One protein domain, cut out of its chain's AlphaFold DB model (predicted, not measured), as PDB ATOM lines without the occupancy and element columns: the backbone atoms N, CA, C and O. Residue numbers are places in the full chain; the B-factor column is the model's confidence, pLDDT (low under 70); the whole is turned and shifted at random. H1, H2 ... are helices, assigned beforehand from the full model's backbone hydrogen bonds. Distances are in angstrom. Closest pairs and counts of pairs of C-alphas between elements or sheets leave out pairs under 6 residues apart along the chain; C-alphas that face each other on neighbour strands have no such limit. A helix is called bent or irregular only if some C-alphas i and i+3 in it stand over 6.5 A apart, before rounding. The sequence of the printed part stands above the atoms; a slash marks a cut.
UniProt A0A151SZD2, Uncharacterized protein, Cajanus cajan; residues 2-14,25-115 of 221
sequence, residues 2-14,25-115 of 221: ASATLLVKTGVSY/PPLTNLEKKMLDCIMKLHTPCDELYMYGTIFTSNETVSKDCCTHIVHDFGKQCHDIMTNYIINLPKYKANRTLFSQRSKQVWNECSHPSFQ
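This is residues 2 to 14 and 25 to 115 of the 221 residues of an uncharacterized protein of Cajanus cajan (UniProt A0A151SZD2). A helical hairpin, H4b and the kinked H5, makes the main body, with H3 crossing H5 on one side and H4a turned across the hairpin's open end, where it meets both H3 and H5. H2 crosses H4b on the side away from H5, and H1 packs on H2 at one end of the long axis. The printed part has 104 residues with five named helices, H1 to H5 in chain order, of which H4 is bent into the arms H4a and H4b; there is no named strand and the class is all helix. The whole is compact, with a radius of gyration of the C-alphas of 13.5 A, yet elongated in outline, spanning 45 by 28 by 21 A.

H4, residues 63 to 87, is the longest helix and the hub, touching three other helices. By its hydrogen bonds it was assigned as one helix, but it is bent: C-alphas 72 and 75 are 9.3 A apart, and its arms H4a, residues 63 to 72, and H4b, residues 75 to 87, are about perpendicular at 80 degrees. H4b forms a helical hairpin with H5, residues 89 to 109: they touch, closest at the C-alphas of Ile 86 and Arg 95, 5.0 A, at a shallow tilt of 23 degrees, opposite ways. H5 is irregular, with C-alphas 93 and 96 8.2 A apart, and has a kink of 75 degrees near residue 96. With residues 106 to 109 alone H5 touches H4a, closest at the C-alphas of Cys 66 and Cys 109, 4.7 A. H3, residues 45 to 55, touches residues 98 to 105 of H5, closest at the C-alphas of Ile 54 and Phe 98, 5.2 A, at a steep tilt of 61 degrees. H3 also touches H4a, about perpendicular at 83 degrees, with the C-alphas of Cys 45 and Cys 65 closest at 5.2 A. H2, residues 29 to 38, touches H4b at a steep tilt of 66 degrees, closest at the C-alphas of Cys 37 and Cys 77, 5.2 A. H1, residues 2 to 10, touches H2, closest at the C-alphas of Val 8 and Glu 31, 6.1 A, and is apart from H3, H4a, H4b and H5. Helix packing is mostly crossed, with one of six tilted pairs at a shallow tilt. Every O i to N i+4 pair is within hydrogen-bond range in H1, H2, H4a and H4b, against 5 of 7 in H3 and 13 of 17 in H5.

H5 is 28.4 A from first to last C-alpha, H4b 18.3 A, H4a 13.5 A, H2 and H3 14.3 A each, and H1 12.2 A. H1 begins at C-alpha 2 (-55.479, -33.132, 42.067), H4a at C-alpha 63 (-34.068, -54.881, 39.942), and H5 ends at C-alpha 109 (-34.185, -54.377, 47.721).

The C-alphas of Pro 25 and Ser 113 are the two farthest apart, 44.9 A. Residues 15 to 24 are not printed, and C-alphas 14 and 25 are 14.9 A apart across this cut. The link H4 to H5 is tight, and H2 to H3 and H3 to H4 are short. The mean pLDDT of the printed part is 74.7; residues 2 to 8, 10 to 14, 42 to 60 and 112 to 115 are under 70.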
ATOM      1  N   ALA A   2     -54.144 -33.122  41.447       50.78
ATOM      2  CA  ALA A   2     -55.479 -33.132  42.067       50.78
ATOM      3  C   ALA A   2     -55.946 -34.551  42.453       50.78
ATOM      4  O   ALA A   2     -56.355 -34.764  43.591       50.78
ATOM      5  N   SER A   3     -55.752 -35.535  41.568       58.09
ATOM      6  CA  SER A   3     -56.125 -36.937  41.811       58.09
ATOM      7  C   SER A   3     -55.352 -37.566  42.976       58.09
ATOM      8  O   SER A   3     -55.942 -38.193  43.850       58.09
ATOM      9  N   ALA A   4     -54.045 -37.301  43.079       61.41
ATOM     10  CA  ALA A   4     -53.228 -37.761  44.206       61.41
ATOM     11  C   ALA A   4     -53.627 -37.092  45.537       61.41
ATOM     12  O   ALA A   4     -53.658 -37.742  46.575       61.41
ATOM     13  N   THR A   5     -53.979 -35.802  45.516       63.06
ATOM     14  CA  THR A   5     -54.463 -35.073  46.705       63.06
ATOM     15  C   THR A   5     -55.773 -35.662  47.225       63.06
ATOM     16  O   THR A   5     -55.941 -35.834  48.430       63.06
ATOM     17  N   LEU A   6     -56.688 -35.989  46.314       60.41
ATOM     18  CA  LEU A   6     -57.976 -36.586  46.633       60.41
ATOM     19  C   LEU A   6     -57.826 -38.010  47.182       60.41
ATOM     20  O   LEU A   6     -58.352 -38.285  48.264       60.41
ATOM     21  N   LEU A   7     -57.000 -38.842  46.540       63.88
ATOM     22  CA  LEU A   7     -56.651 -40.181  47.024       63.88
ATOM     23  C   LEU A   7     -56.059 -40.143  48.437       63.88
ATOM     24  O   LEU A   7     -56.475 -40.893  49.317       63.88
ATOM     25  N   VAL A   8     -55.127 -39.225  48.686       69.44
ATOM     26  CA  VAL A   8     -54.502 -39.038  50.003       69.44
ATOM     27  C   VAL A   8     -55.497 -38.538  51.051       69.44
ATOM     28  O   VAL A   8     -55.303 -38.780  52.242       69.44
ATOM     29  N   LYS A   9     -56.546 -37.812  50.663       70.75
ATOM     30  CA  LYS A   9     -57.475 -37.211  51.626       70.75
ATOM     31  C   LYS A   9     -58.621 -38.132  52.014       70.75
ATOM     32  O   LYS A   9     -59.049 -38.139  53.164       70.75
ATOM     33  N   THR A  10     -59.124 -38.871  51.041       63.91
ATOM     34  CA  THR A  10     -60.376 -39.619  51.167       63.91
ATOM     35  C   THR A  10     -60.151 -41.126  51.122       63.91
ATOM     36  O   THR A  10     -61.005 -41.891  51.562       63.91
ATOM     37  N   GLY A  11     -58.989 -41.570  50.628       61.12
ATOM     38  CA  GLY A  11     -58.737 -42.975  50.327       61.12
ATOM     39  C   GLY A  11     -59.571 -43.502  49.157       61.12
ATOM     40  O   GLY A  11     -59.507 -44.703  48.894       61.12
ATOM     41  N   VAL A  12     -60.338 -42.636  48.484       57.62
ATOM     42  CA  VAL A  12     -61.042 -42.937  47.238       57.62
ATOM     43  C   VAL A  12     -60.296 -42.300  46.077       57.62
ATOM     44  O   VAL A  12     -59.658 -41.253  46.228       57.62
ATOM     45  N   SER A  13     -60.305 -42.976  44.935       55.09
ATOM     46  CA  SER A  13     -59.706 -42.432  43.726       55.09
ATOM     47  C   SER A  13     -60.523 -41.226  43.244       55.09
ATOM     48  O   SER A  13     -61.600 -40.941  43.780       55.09
ATOM     49  N   TYR A  14     -59.994 -40.456  42.290       51.31
ATOM     50  CA  TYR A  14     -60.670 -39.224  41.867       51.31
ATOM     51  C   TYR A  14     -62.078 -39.488  41.325       51.31
ATOM     52  O   TYR A  14     -62.974 -38.656  41.451       51.31
ATOM     53  N   PRO A  25     -61.044 -30.855  52.677       77.12
ATOM     54  CA  PRO A  25     -60.336 -30.186  53.755       77.12
ATOM     55  C   PRO A  25     -58.850 -30.019  53.398       77.12
ATOM     56  O   PRO A  25     -58.294 -30.844  52.667       77.12
ATOM     57  N   PRO A  26     -58.149 -29.020  53.961       80.62
ATOM     58  CA  PRO A  26     -56.717 -28.875  53.739       80.62
ATOM     59  C   PRO A  26     -55.953 -30.125  54.194       80.62
ATOM     60  O   PRO A  26     -56.313 -30.772  55.187       80.62
ATOM     61  N   LEU A  27     -54.878 -30.447  53.469       77.06
ATOM     62  CA  LEU A  27     -54.034 -31.587  53.808       77.06
ATOM     63  C   LEU A  27     -53.338 -31.377  55.158       77.06
ATOM     64  O   LEU A  27     -52.757 -30.318  55.425       77.06
ATOM     65  N   THR A  28     -53.344 -32.413  55.990       86.06
ATOM     66  CA  THR A  28     -52.529 -32.494  57.202       86.06
ATOM     67  C   THR A  28     -51.044 -32.574  56.843       86.06
ATOM     68  O   THR A  28     -50.663 -32.874  55.713       86.06
ATOM     69  N   ASN A  29     -50.163 -32.348  57.819       87.06
ATOM     70  CA  ASN A  29     -48.719 -32.485  57.594       87.06
ATOM     71  C   ASN A  29     -48.310 -33.911  57.180       87.06
ATOM     72  O   ASN A  29     -47.317 -34.070  56.477       87.06
ATOM     73  N   LEU A  30     -49.048 -34.935  57.621       84.00
ATOM     74  CA  LEU A  30     -48.807 -36.319  57.216       84.00
ATOM     75  C   LEU A  30     -49.251 -36.551  55.768       84.00
ATOM     76  O   LEU A  30     -48.502 -37.130  54.992       84.00
ATOM     77  N   GLU A  31     -50.425 -36.044  55.402       81.25
ATOM     78  CA  GLU A  31     -50.966 -36.128  54.044       81.25
ATOM     79  C   GLU A  31     -50.082 -35.384  53.028       81.25
ATOM     80  O   GLU A  31     -49.811 -35.904  51.953       81.25
ATOM     81  N   LYS A  32     -49.534 -34.213  53.380       83.38
ATOM     82  CA  LYS A  32     -48.562 -33.503  52.525       83.38
ATOM     83  C   LYS A  32     -47.298 -34.324  52.288       83.38
ATOM     84  O   LYS A  32     -46.880 -34.479  51.152       83.38
ATOM     85  N   LYS A  33     -46.734 -34.907  53.350       86.19
ATOM     86  CA  LYS A  33     -45.563 -35.788  53.230       86.19
ATOM     87  C   LYS A  33     -45.865 -37.032  52.401       86.19
ATOM     88  O   LYS A  33     -45.001 -37.491  51.667       86.19
ATOM     89  N   MET A  34     -47.070 -37.581  52.525       81.31
ATOM     90  CA  MET A  34     -47.506 -38.693  51.689       81.31
ATOM     91  C   MET A  34     -47.580 -38.275  50.219       81.31
ATOM     92  O   MET A  34     -47.067 -38.999  49.374       81.31
ATOM     93  N   LEU A  35     -48.144 -37.103  49.920       79.88
ATOM     94  CA  LEU A  35     -48.188 -36.559  48.564       79.88
ATOM     95  C   LEU A  35     -46.777 -36.350  47.995       79.88
ATOM     96  O   LEU A  35     -46.508 -36.795  46.886       79.88
ATOM     97  N   ASP A  36     -45.862 -35.765  48.772       83.56
ATOM     98  CA  ASP A  36     -44.458 -35.597  48.370       83.56
ATOM     99  C   ASP A  36     -43.791 -36.944  48.049       83.56
ATOM    100  O   ASP A  36     -42.983 -37.039  47.129       83.56
ATOM    101  N   CYS A  37     -44.132 -37.995  48.798       85.25
ATOM    102  CA  CYS A  37     -43.625 -39.342  48.567       85.25
ATOM    103  C   CYS A  37     -44.231 -40.009  47.332       85.25
ATOM    104  O   CYS A  37     -43.493 -40.635  46.577       85.25
ATOM    105  N   ILE A  38     -45.531 -39.829  47.083       78.44
ATOM    106  CA  ILE A  38     -46.185 -40.291  45.848       78.44
ATOM    107  C   ILE A  38     -45.503 -39.665  44.631       78.44
ATOM    108  O   ILE A  38     -45.207 -40.364  43.676       78.44
ATOM    109  N   MET A  39     -45.159 -38.376  44.697       77.19
ATOM    110  CA  MET A  39     -44.460 -37.680  43.609       77.19
ATOM    111  C   MET A  39     -43.016 -38.158  43.376       77.19
ATOM    112  O   MET A  39     -42.403 -37.755  42.395       77.19
ATOM    113  N   LYS A  40     -42.442 -38.972  44.270       79.62
ATOM    114  CA  LYS A  40     -41.139 -39.627  44.060       79.62
ATOM    115  C   LYS A  40     -41.272 -41.035  43.496       79.62
ATOM    116  O   LYS A  40     -40.265 -41.644  43.145       79.62
ATOM    117  N   LEU A  41     -42.481 -41.584  43.474       74.06
ATOM    118  CA  LEU A  41     -42.756 -42.898  42.931       74.06
ATOM    119  C   LEU A  41     -43.082 -42.719  41.442       74.06
ATOM    120  O   LEU A  41     -44.138 -42.208  41.093       74.06
ATOM    121  N   HIS A  42     -42.134 -43.084  40.583       67.25
ATOM    122  CA  HIS A  42     -42.279 -43.078  39.127       67.25
ATOM    123  C   HIS A  42     -42.146 -44.516  38.615       67.25
ATOM    124  O   HIS A  42     -41.656 -45.391  39.341       67.25
ATOM    125  N   THR A  43     -42.539 -44.792  37.374       57.78
ATOM    126  CA  THR A  43     -42.282 -46.111  36.781       57.78
ATOM    127  C   THR A  43     -40.826 -46.527  36.763       57.78
ATOM    128  O   THR A  43     -39.946 -45.667  36.672       57.78
ATOM    129  N   PRO A  44     -40.584 -47.849  36.678       56.12
ATOM    130  CA  PRO A  44     -41.583 -48.938  36.602       56.12
ATOM    131  C   PRO A  44     -42.199 -49.319  37.961       56.12
ATOM    132  O   PRO A  44     -42.863 -50.343  38.080       56.12
ATOM    133  N   CYS A  45     -41.971 -48.518  39.007       64.25
ATOM    134  CA  CYS A  45     -42.378 -48.842  40.369       64.25
ATOM    135  C   CYS A  45     -43.763 -48.364  40.786       64.25
ATOM    136  O   CYS A  45     -44.271 -48.860  41.777       64.25
ATOM    137  N   ASP A  46     -44.356 -47.374  40.146       64.38
ATOM    138  CA  ASP A  46     -45.614 -46.763  40.592       64.38
ATOM    139  C   ASP A  46     -46.800 -47.740  40.619       64.38
ATOM    140  O   ASP A  46     -47.536 -47.754  41.610       64.38
ATOM    141  N   GLU A  47     -46.920 -48.636  39.637       55.59
ATOM    142  CA  GLU A  47     -47.899 -49.731  39.688       55.59
ATOM    143  C   GLU A  47     -47.400 -50.915  40.540       55.59
ATOM    144  O   GLU A  47     -48.073 -51.360  41.475       55.59
ATOM    145  N   LEU A  48     -46.174 -51.389  40.305       50.16
ATOM    146  CA  LEU A  48     -45.644 -52.607  40.937       50.16
ATOM    147  C   LEU A  48     -45.324 -52.460  42.431       50.16
ATOM    148  O   LEU A  48     -45.401 -53.430  43.182       50.16
ATOM    149  N   TYR A  49     -44.978 -51.268  42.908       55.25
ATOM    150  CA  TYR A  49     -44.675 -51.036  44.319       55.25
ATOM    151  C   TYR A  49     -45.958 -50.970  45.152       55.25
ATOM    152  O   TYR A  49     -46.005 -51.524  46.250       55.25
ATOM    153  N   MET A  50     -47.033 -50.371  44.630       54.75
ATOM    154  CA  MET A  50     -48.329 -50.343  45.319       54.75
ATOM    155  C   MET A  50     -48.991 -51.729  45.343       54.75
ATOM    156  O   MET A  50     -49.486 -52.139  46.398       54.75
ATOM    157  N   TYR A  51     -48.949 -52.485  44.239       53.16
ATOM    158  CA  TYR A  51     -49.536 -53.830  44.173       53.16
ATOM    159  C   TYR A  51     -48.640 -54.906  44.809       53.16
ATOM    160  O   TYR A  51     -49.109 -55.631  45.693       53.16
ATOM    161  N   GLY A  52     -47.345 -54.928  44.488       54.09
ATOM    162  CA  GLY A  52     -46.393 -55.955  44.926       54.09
ATOM    163  C   GLY A  52     -45.931 -55.853  46.386       54.09
ATOM    164  O   GLY A  52     -45.613 -56.873  46.995       54.09
ATOM    165  N   THR A  53     -45.926 -54.665  47.013       55.59
ATOM    166  CA  THR A  53     -45.494 -54.550  48.430       55.59
ATOM    167  C   THR A  53     -46.615 -54.730  49.449       55.59
ATOM    168  O   THR A  53     -46.347 -55.089  50.603       55.59
ATOM    169  N   ILE A  54     -47.873 -54.520  49.048       55.16
ATOM    170  CA  ILE A  54     -49.009 -54.495  49.977       55.16
ATOM    171  C   ILE A  54     -50.045 -55.572  49.632       55.16
ATOM    172  O   ILE A  54     -50.513 -56.249  50.548       55.16
ATOM    173  N   PHE A  55     -50.372 -55.826  48.362       55.97
ATOM    174  CA  PHE A  55     -51.599 -56.561  48.018       55.97
ATOM    175  C   PHE A  55     -51.381 -57.950  47.408       55.97
ATOM    176  O   PHE A  55     -52.044 -58.897  47.850       55.97
ATOM    177  N   THR A  56     -50.430 -58.137  46.493       51.16
ATOM    178  CA  THR A  56     -50.220 -59.405  45.772       51.16
ATOM    179  C   THR A  56     -49.026 -60.179  46.339       51.16
ATOM    180  O   THR A  56     -47.928 -59.670  46.498       51.16
ATOM    181  N   SER A  57     -49.233 -61.443  46.721       49.50
ATOM    182  CA  SER A  57     -48.185 -62.308  47.297       49.50
ATOM    183  C   SER A  57     -47.383 -63.092  46.258       49.50
ATOM    184  O   SER A  57     -46.743 -64.076  46.620       49.50
ATOM    185  N   ASN A  58     -47.503 -62.739  44.978       53.09
ATOM    186  CA  ASN A  58     -47.024 -63.567  43.871       53.09
ATOM    187  C   ASN A  58     -46.171 -62.804  42.848       53.09
ATOM    188  O   ASN A  58     -45.804 -63.376  41.829       53.09
ATOM    189  N   GLU A  59     -45.862 -61.533  43.102       58.75
ATOM    190  CA  GLU A  59     -45.086 -60.699  42.184       58.75
ATOM    191  C   GLU A  59     -43.734 -60.365  42.809       58.75
ATOM    192  O   GLU A  59     -43.643 -59.934  43.959       58.75
ATOM    193  N   THR A  60     -42.667 -60.611  42.054       67.38
ATOM    194  CA  THR A  60     -41.298 -60.258  42.433       67.38
ATOM    195  C   THR A  60     -40.996 -58.835  41.983       67.38
ATOM    196  O   THR A  60     -41.191 -58.511  40.813       67.38
ATOM    197  N   VAL A  61     -40.482 -57.995  42.882       74.06
ATOM    198  CA  VAL A  61     -40.066 -56.628  42.537       74.06
ATOM    199  C   VAL A  61     -38.834 -56.681  41.627       74.06
ATOM    200  O   VAL A  61     -37.861 -57.375  41.933       74.06
ATOM    201  N   SER A  62     -38.869 -55.971  40.496       75.38
ATOM    202  CA  SER A  62     -37.754 -55.939  39.540       75.38
ATOM    203  C   SER A  62     -36.513 -55.244  40.118       75.38
ATOM    204  O   SER A  62     -36.598 -54.448  41.055       75.38
ATOM    205  N   LYS A  63     -35.337 -55.510  39.535       78.50
ATOM    206  CA  LYS A  63     -34.068 -54.881  39.942       78.50
ATOM    207  C   LYS A  63     -34.073 -53.365  39.797       78.50
ATOM    208  O   LYS A  63     -33.681 -52.657  40.728       78.50
ATOM    209  N   ASP A  64     -34.572 -52.883  38.667       78.44
ATOM    210  CA  ASP A  64     -34.711 -51.451  38.409       78.44
ATOM    211  C   ASP A  64     -35.645 -50.823  39.441       78.44
ATOM    212  O   ASP A  64     -35.337 -49.773  40.005       78.44
ATOM    213  N   CYS A  65     -36.726 -51.528  39.798       80.00
ATOM    214  CA  CYS A  65     -37.622 -51.016  40.811       80.00
ATOM    215  C   CYS A  65     -37.010 -51.015  42.220       80.00
ATOM    216  O   CYS A  65     -37.130 -50.032  42.948       80.00
ATOM    217  N   CYS A  66     -36.279 -52.059  42.611       82.88
ATOM    218  CA  CYS A  66     -35.549 -52.051  43.880       82.88
ATOM    219  C   CYS A  66     -34.526 -50.913  43.966       82.88
ATOM    220  O   CYS A  66     -34.381 -50.303  45.028       82.88
ATOM    221  N   THR A  67     -33.860 -50.594  42.856       82.94
ATOM    222  CA  THR A  67     -32.934 -49.459  42.783       82.94
ATOM    223  C   THR A  67     -33.681 -48.152  43.053       82.94
ATOM    224  O   THR A  67     -33.298 -47.406  43.955       82.94
ATOM    225  N   HIS A  68     -34.816 -47.928  42.389       82.44
ATOM    226  CA  HIS A  68     -35.663 -46.750  42.621       82.44
ATOM    227  C   HIS A  68     -36.190 -46.672  44.066       82.44
ATOM    228  O   HIS A  68     -36.138 -45.616  44.697       82.44
ATOM    229  N   ILE A  69     -36.644 -47.796  44.640       83.69
ATOM    230  CA  ILE A  69     -37.136 -47.878  46.030       83.69
ATOM    231  C   ILE A  69     -36.059 -47.437  47.025       83.69
ATOM    232  O   ILE A  69     -36.352 -46.707  47.975       83.69
ATOM    233  N   VAL A  70     -34.820 -47.892  46.838       87.50
ATOM    234  CA  VAL A  70     -33.723 -47.631  47.777       87.50
ATOM    235  C   VAL A  70     -33.133 -46.237  47.587       87.50
ATOM    236  O   VAL A  70     -32.886 -45.553  48.583       87.50
ATOM    237  N   HIS A  71     -32.909 -45.821  46.340       84.75
ATOM    238  CA  HIS A  71     -32.127 -44.628  46.020       84.75
ATOM    239  C   HIS A  71     -32.981 -43.364  45.858       84.75
ATOM    240  O   HIS A  71     -32.622 -42.329  46.424       84.75
ATOM    241  N   ASP A  72     -34.122 -43.447  45.174       83.88
ATOM    242  CA  ASP A  72     -34.919 -42.271  44.795       83.88
ATOM    243  C   ASP A  72     -36.125 -42.067  45.712       83.88
ATOM    244  O   ASP A  72     -36.338 -40.992  46.289       83.88
ATOM    245  N   PHE A  73     -36.903 -43.132  45.904       84.75
ATOM    246  CA  PHE A  73     -38.059 -43.135  46.788       84.75
ATOM    247  C   PHE A  73     -37.617 -43.077  48.256       84.75
ATOM    248  O   PHE A  73     -38.024 -42.196  49.021       84.75
ATOM    249  N   GLY A  74     -36.702 -43.968  48.632       88.44
ATOM    250  CA  GLY A  74     -36.010 -43.971  49.909       88.44
ATOM    251  C   GLY A  74     -36.849 -44.456  51.094       88.44
ATOM    252  O   GLY A  74     -38.084 -44.478  51.104       88.44
ATOM    253  N   LYS A  75     -36.140 -44.802  52.176       90.62
ATOM    254  CA  LYS A  75     -36.722 -45.459  53.360       90.62
ATOM    255  C   LYS A  75     -37.833 -44.654  54.021       90.62
ATOM    256  O   LYS A  75     -38.802 -45.205  54.534       90.62
ATOM    257  N   GLN A  76     -37.671 -43.334  54.048       91.69
ATOM    258  CA  GLN A  76     -38.642 -42.455  54.683       91.69
ATOM    259  C   GLN A  76     -39.992 -42.514  53.965       91.69
ATOM    260  O   GLN A  76     -41.018 -42.616  54.635       91.69
ATOM    261  N   CYS A  77     -39.999 -42.470  52.633       88.62
ATOM    262  CA  CYS A  77     -41.240 -42.527  51.874       88.62
ATOM    263  C   CYS A  77     -41.864 -43.915  51.888       88.62
ATOM    264  O   CYS A  77     -43.073 -44.012  52.093       88.62
ATOM    265  N   HIS A  78     -41.038 -44.960  51.824       87.19
ATOM    266  CA  HIS A  78     -41.453 -46.337  52.082       87.19
ATOM    267  C   HIS A  78     -42.236 -46.456  53.395       87.19
ATOM    268  O   HIS A  78     -43.392 -46.877  53.413       87.19
ATOM    269  N   ASP A  79     -41.648 -46.007  54.505       89.00
ATOM    270  CA  ASP A  79     -42.277 -46.140  55.817       89.00
ATOM    271  C   ASP A  79     -43.534 -45.263  55.955       89.00
ATOM    272  O   ASP A  79     -44.516 -45.693  56.566       89.00
ATOM    273  N   ILE A  80     -43.534 -44.042  55.406       88.25
ATOM    274  CA  ILE A  80     -44.696 -43.138  55.453       88.25
ATOM    275  C   ILE A  80     -45.869 -43.727  54.671       88.25
ATOM    276  O   ILE A  80     -46.970 -43.809  55.220       88.25
ATOM    277  N   MET A  81     -45.644 -44.157  53.427       84.38
ATOM    278  CA  MET A  81     -46.706 -44.686  52.569       84.38
ATOM    279  C   MET A  81     -47.269 -45.994  53.123       84.38
ATOM    280  O   MET A  81     -48.484 -46.096  53.299       84.38
ATOM    281  N   THR A  82     -46.415 -46.942  53.524       84.50
ATOM    282  CA  THR A  82     -46.864 -48.194  54.150       84.50
ATOM    283  C   THR A  82     -47.695 -47.923  55.395       84.50
ATOM    284  O   THR A  82     -48.803 -48.444  55.526       84.50
ATOM    285  N   ASN A  83     -47.195 -47.096  56.320       86.56
ATOM    286  CA  ASN A  83     -47.918 -46.819  57.559       86.56
ATOM    287  C   ASN A  83     -49.249 -46.122  57.294       86.56
ATOM    288  O   ASN A  83     -50.229 -46.427  57.970       86.56
ATOM    289  N   TYR A  84     -49.306 -45.205  56.332       83.94
ATOM    290  CA  TYR A  84     -50.559 -44.565  55.965       83.94
ATOM    291  C   TYR A  84     -51.573 -45.601  55.448       83.94
ATOM    292  O   TYR A  84     -52.660 -45.731  56.011       83.94
ATOM    293  N   ILE A  85     -51.186 -46.413  54.457       78.00
ATOM    294  CA  ILE A  85     -52.077 -47.373  53.786       78.00
ATOM    295  C   ILE A  85     -52.613 -48.426  54.765       78.00
ATOM    296  O   ILE A  85     -53.822 -48.631  54.847       78.00
ATOM    297  N   ILE A  86     -51.765 -49.050  55.591       82.62
ATOM    298  CA  ILE A  86     -52.204 -50.103  56.536       82.62
ATOM    299  C   ILE A  86     -53.094 -49.583  57.681       82.62
ATOM    300  O   ILE A  86     -53.667 -50.366  58.452       82.62
ATOM    301  N   ASN A  87     -53.163 -48.261  57.854       83.94
ATOM    302  CA  ASN A  87     -54.034 -47.611  58.825       83.94
ATOM    303  C   ASN A  87     -55.396 -47.221  58.238       83.94
ATOM    304  O   ASN A  87     -56.304 -46.943  59.025       83.94
ATOM    305  N   LEU A  88     -55.575 -47.267  56.913       78.19
ATOM    306  CA  LEU A  88     -56.869 -47.016  56.284       78.19
ATOM    307  C   LEU A  88     -57.906 -48.072  56.713       78.19
ATOM    308  O   LEU A  88     -57.563 -49.254  56.854       78.19
ATOM    309  N   PRO A  89     -59.189 -47.690  56.884       79.56
ATOM    310  CA  PRO A  89     -60.245 -48.604  57.322       79.56
ATOM    311  C   PRO A  89     -60.332 -49.891  56.492       79.56
ATOM    312  O   PRO A  89     -60.418 -50.976  57.066       79.56
ATOM    313  N   LYS A  90     -60.205 -49.774  55.161       70.12
ATOM    314  CA  LYS A  90     -60.238 -50.888  54.195       70.12
ATOM    315  C   LYS A  90     -59.162 -51.951  54.452       70.12
ATOM    316  O   LYS A  90     -59.391 -53.130  54.206       70.12
ATOM    317  N   TYR A  91     -58.002 -51.559  54.981       75.75
ATOM    318  CA  TYR A  91     -56.829 -52.433  55.121       75.75
ATOM    319  C   TYR A  91     -56.517 -52.821  56.569       75.75
ATOM    320  O   TYR A  91     -55.650 -53.660  56.823       75.75
ATOM    321  N   LYS A  92     -57.262 -52.270  57.534       78.88
ATOM    322  CA  LYS A  92     -57.043 -52.471  58.971       78.88
ATOM    323  C   LYS A  92     -57.056 -53.947  59.388       78.88
ATOM    324  O   LYS A  92     -56.270 -54.325  60.253       78.88
ATOM    325  N   ALA A  93     -57.899 -54.774  58.762       83.44
ATOM    326  CA  ALA A  93     -58.000 -56.209  59.051       83.44
ATOM    327  C   ALA A  93     -56.718 -56.993  58.705       83.44
ATOM    328  O   ALA A  93     -56.376 -57.942  59.402       83.44
ATOM    329  N   ASN A  94     -55.972 -56.551  57.688       80.75
ATOM    330  CA  ASN A  94     -54.760 -57.215  57.191       80.75
ATOM    331  C   ASN A  94     -53.473 -56.448  57.537       80.75
ATOM    332  O   ASN A  94     -52.403 -56.747  57.009       80.75
ATOM    333  N   ARG A  95     -53.547 -55.476  58.456       85.12
ATOM    334  CA  ARG A  95     -52.435 -54.582  58.818       85.12
ATOM    335  C   ARG A  95     -51.123 -55.320  59.086       85.12
ATOM    336  O   ARG A  95     -50.079 -54.910  58.585       85.12
ATOM    337  N   THR A  96     -51.159 -56.369  59.906       87.88
ATOM    338  CA  THR A  96     -49.949 -57.106  60.305       87.88
ATOM    339  C   THR A  96     -49.296 -57.785  59.108       87.88
ATOM    340  O   THR A  96     -48.081 -57.694  58.951       87.88
ATOM    341  N   LEU A  97     -50.106 -58.400  58.243       84.12
ATOM    342  CA  LEU A  97     -49.644 -59.059  57.025       84.12
ATOM    343  C   LEU A  97     -48.961 -58.056  56.089       84.12
ATOM    344  O   LEU A  97     -47.831 -58.270  55.663       84.12
ATOM    345  N   PHE A  98     -49.615 -56.926  55.824       82.81
ATOM    346  CA  PHE A  98     -49.087 -55.884  54.942       82.81
ATOM    347  C   PHE A  98     -47.822 -55.228  55.503       82.81
ATOM    348  O   PHE A  98     -46.857 -55.005  54.777       82.81
ATOM    349  N   SER A  99     -47.769 -54.998  56.818       85.62
ATOM    350  CA  SER A  99     -46.564 -54.482  57.476       85.62
ATOM    351  C   SER A  99     -45.385 -55.455  57.382       85.62
ATOM    352  O   SER A  99     -44.248 -55.022  57.202       85.62
ATOM    353  N   GLN A 100     -45.629 -56.764  57.503       86.69
ATOM    354  CA  GLN A 100     -44.585 -57.781  57.348       86.69
ATOM    355  C   GLN A 100     -44.061 -57.838  55.910       86.69
ATOM    356  O   GLN A 100     -42.847 -57.836  55.719       86.69
ATOM    357  N   ARG A 101     -44.953 -57.813  54.914       81.62
ATOM    358  CA  ARG A 101     -44.581 -57.823  53.490       81.62
ATOM    359  C   ARG A 101     -43.772 -56.599  53.089       81.62
ATOM    360  O   ARG A 101     -42.700 -56.736  52.514       81.62
ATOM    361  N   SER A 102     -44.215 -55.413  53.493       85.38
ATOM    362  CA  SER A 102     -43.473 -54.181  53.226       85.38
ATOM    363  C   SER A 102     -42.050 -54.228  53.808       85.38
ATOM    364  O   SER A 102     -41.098 -53.834  53.141       85.38
ATOM    365  N   LYS A 103     -41.862 -54.789  55.013       88.25
ATOM    366  CA  LYS A 103     -40.514 -54.989  55.582       88.25
ATOM    367  C   LYS A 103     -39.672 -55.969  54.773       88.25
ATOM    368  O   LYS A 103     -38.472 -55.752  54.639       88.25
ATOM    369  N   GLN A 104     -40.280 -57.048  54.286       85.44
ATOM    370  CA  GLN A 104     -39.595 -58.030  53.455       85.44
ATOM    371  C   GLN A 104     -39.061 -57.374  52.178       85.44
ATOM    372  O   GLN A 104     -37.859 -57.443  51.945       85.44
ATOM    373  N   VAL A 105     -39.908 -56.653  51.436       82.62
ATOM    374  CA  VAL A 105     -39.497 -55.977  50.195       82.62
ATOM    375  C   VAL A 105     -38.374 -54.974  50.444       82.62
ATOM    376  O   VAL A 105     -37.383 -54.967  49.717       82.62
ATOM    377  N   TRP A 106     -38.476 -54.158  51.500       87.69
ATOM    378  CA  TRP A 106     -37.399 -53.228  51.839       87.69
ATOM    379  C   TRP A 106     -36.070 -53.952  52.072       87.69
ATOM    380  O   TRP A 106     -35.032 -53.525  51.568       87.69
ATOM    381  N   ASN A 107     -36.087 -55.048  52.830       88.38
ATOM    382  CA  ASN A 107     -34.880 -55.813  53.135       88.38
ATOM    383  C   ASN A 107     -34.298 -56.496  51.893       88.38
ATOM    384  O   ASN A 107     -33.081 -56.540  51.757       88.38
ATOM    385  N   GLU A 108     -35.146 -57.003  50.998       84.56
ATOM    386  CA  GLU A 108     -34.728 -57.608  49.731       84.56
ATOM    387  C   GLU A 108     -34.061 -56.571  48.820       84.56
ATOM    388  O   GLU A 108     -32.917 -56.761  48.411       84.56
ATOM    389  N   CYS A 109     -34.715 -55.431  48.585       84.88
ATOM    390  CA  CYS A 109     -34.185 -54.377  47.721       84.88
ATOM    391  C   CYS A 109     -32.942 -53.684  48.297       84.88
ATOM    392  O   CYS A 109     -32.070 -53.259  47.545       84.88
ATOM    393  N   SER A 110     -32.840 -53.569  49.627       88.69
ATOM    394  CA  SER A 110     -31.673 -52.974  50.297       88.69
ATOM    395  C   SER A 110     -30.520 -53.954  50.521       88.69
ATOM    396  O   SER A 110     -29.486 -53.561  51.067       88.69
ATOM    397  N   HIS A 111     -30.662 -55.224  50.122       84.94
ATOM    398  CA  HIS A 111     -29.604 -56.202  50.315       84.94
ATOM    399  C   HIS A 111     -28.427 -55.942  49.348       84.94
ATOM    400  O   HIS A 111     -28.644 -55.811  48.140       84.94
ATOM    401  N   PRO A 112     -27.163 -55.960  49.821       68.88
ATOM    402  CA  PRO A 112     -25.990 -55.667  48.989       68.88
ATOM    403  C   PRO A 112     -25.845 -56.556  47.746       68.88
ATOM    404  O   PRO A 112     -25.289 -56.127  46.741       68.88
ATOM    405  N   SER A 113     -26.367 -57.787  47.780       67.44
ATOM    406  CA  SER A 113     -26.341 -58.703  46.626       67.44
ATOM    407  C   SER A 113     -27.166 -58.220  45.430       67.44
ATOM    408  O   SER A 113     -26.932 -58.686  44.323       67.44
ATOM    409  N   PHE A 114     -28.122 -57.310  45.634       59.31
ATOM    410  CA  PHE A 114     -28.940 -56.732  44.565       59.31
ATOM    411  C   PHE A 114     -28.281 -55.497  43.920       59.31
ATOM    412  O   PHE A 114     -28.627 -55.125  42.801       59.31
ATOM    413  N   GLN A 115     -27.285 -54.905  44.592       54.56
ATOM    414  CA  GLN A 115     -26.589 -53.676  44.187       54.56
ATOM    415  C   GLN A 115     -25.251 -53.919  43.455       54.56
ATOM    416  O   GLN A 115     -24.585 -52.965  43.071       54.56
TER     417      GLN A 115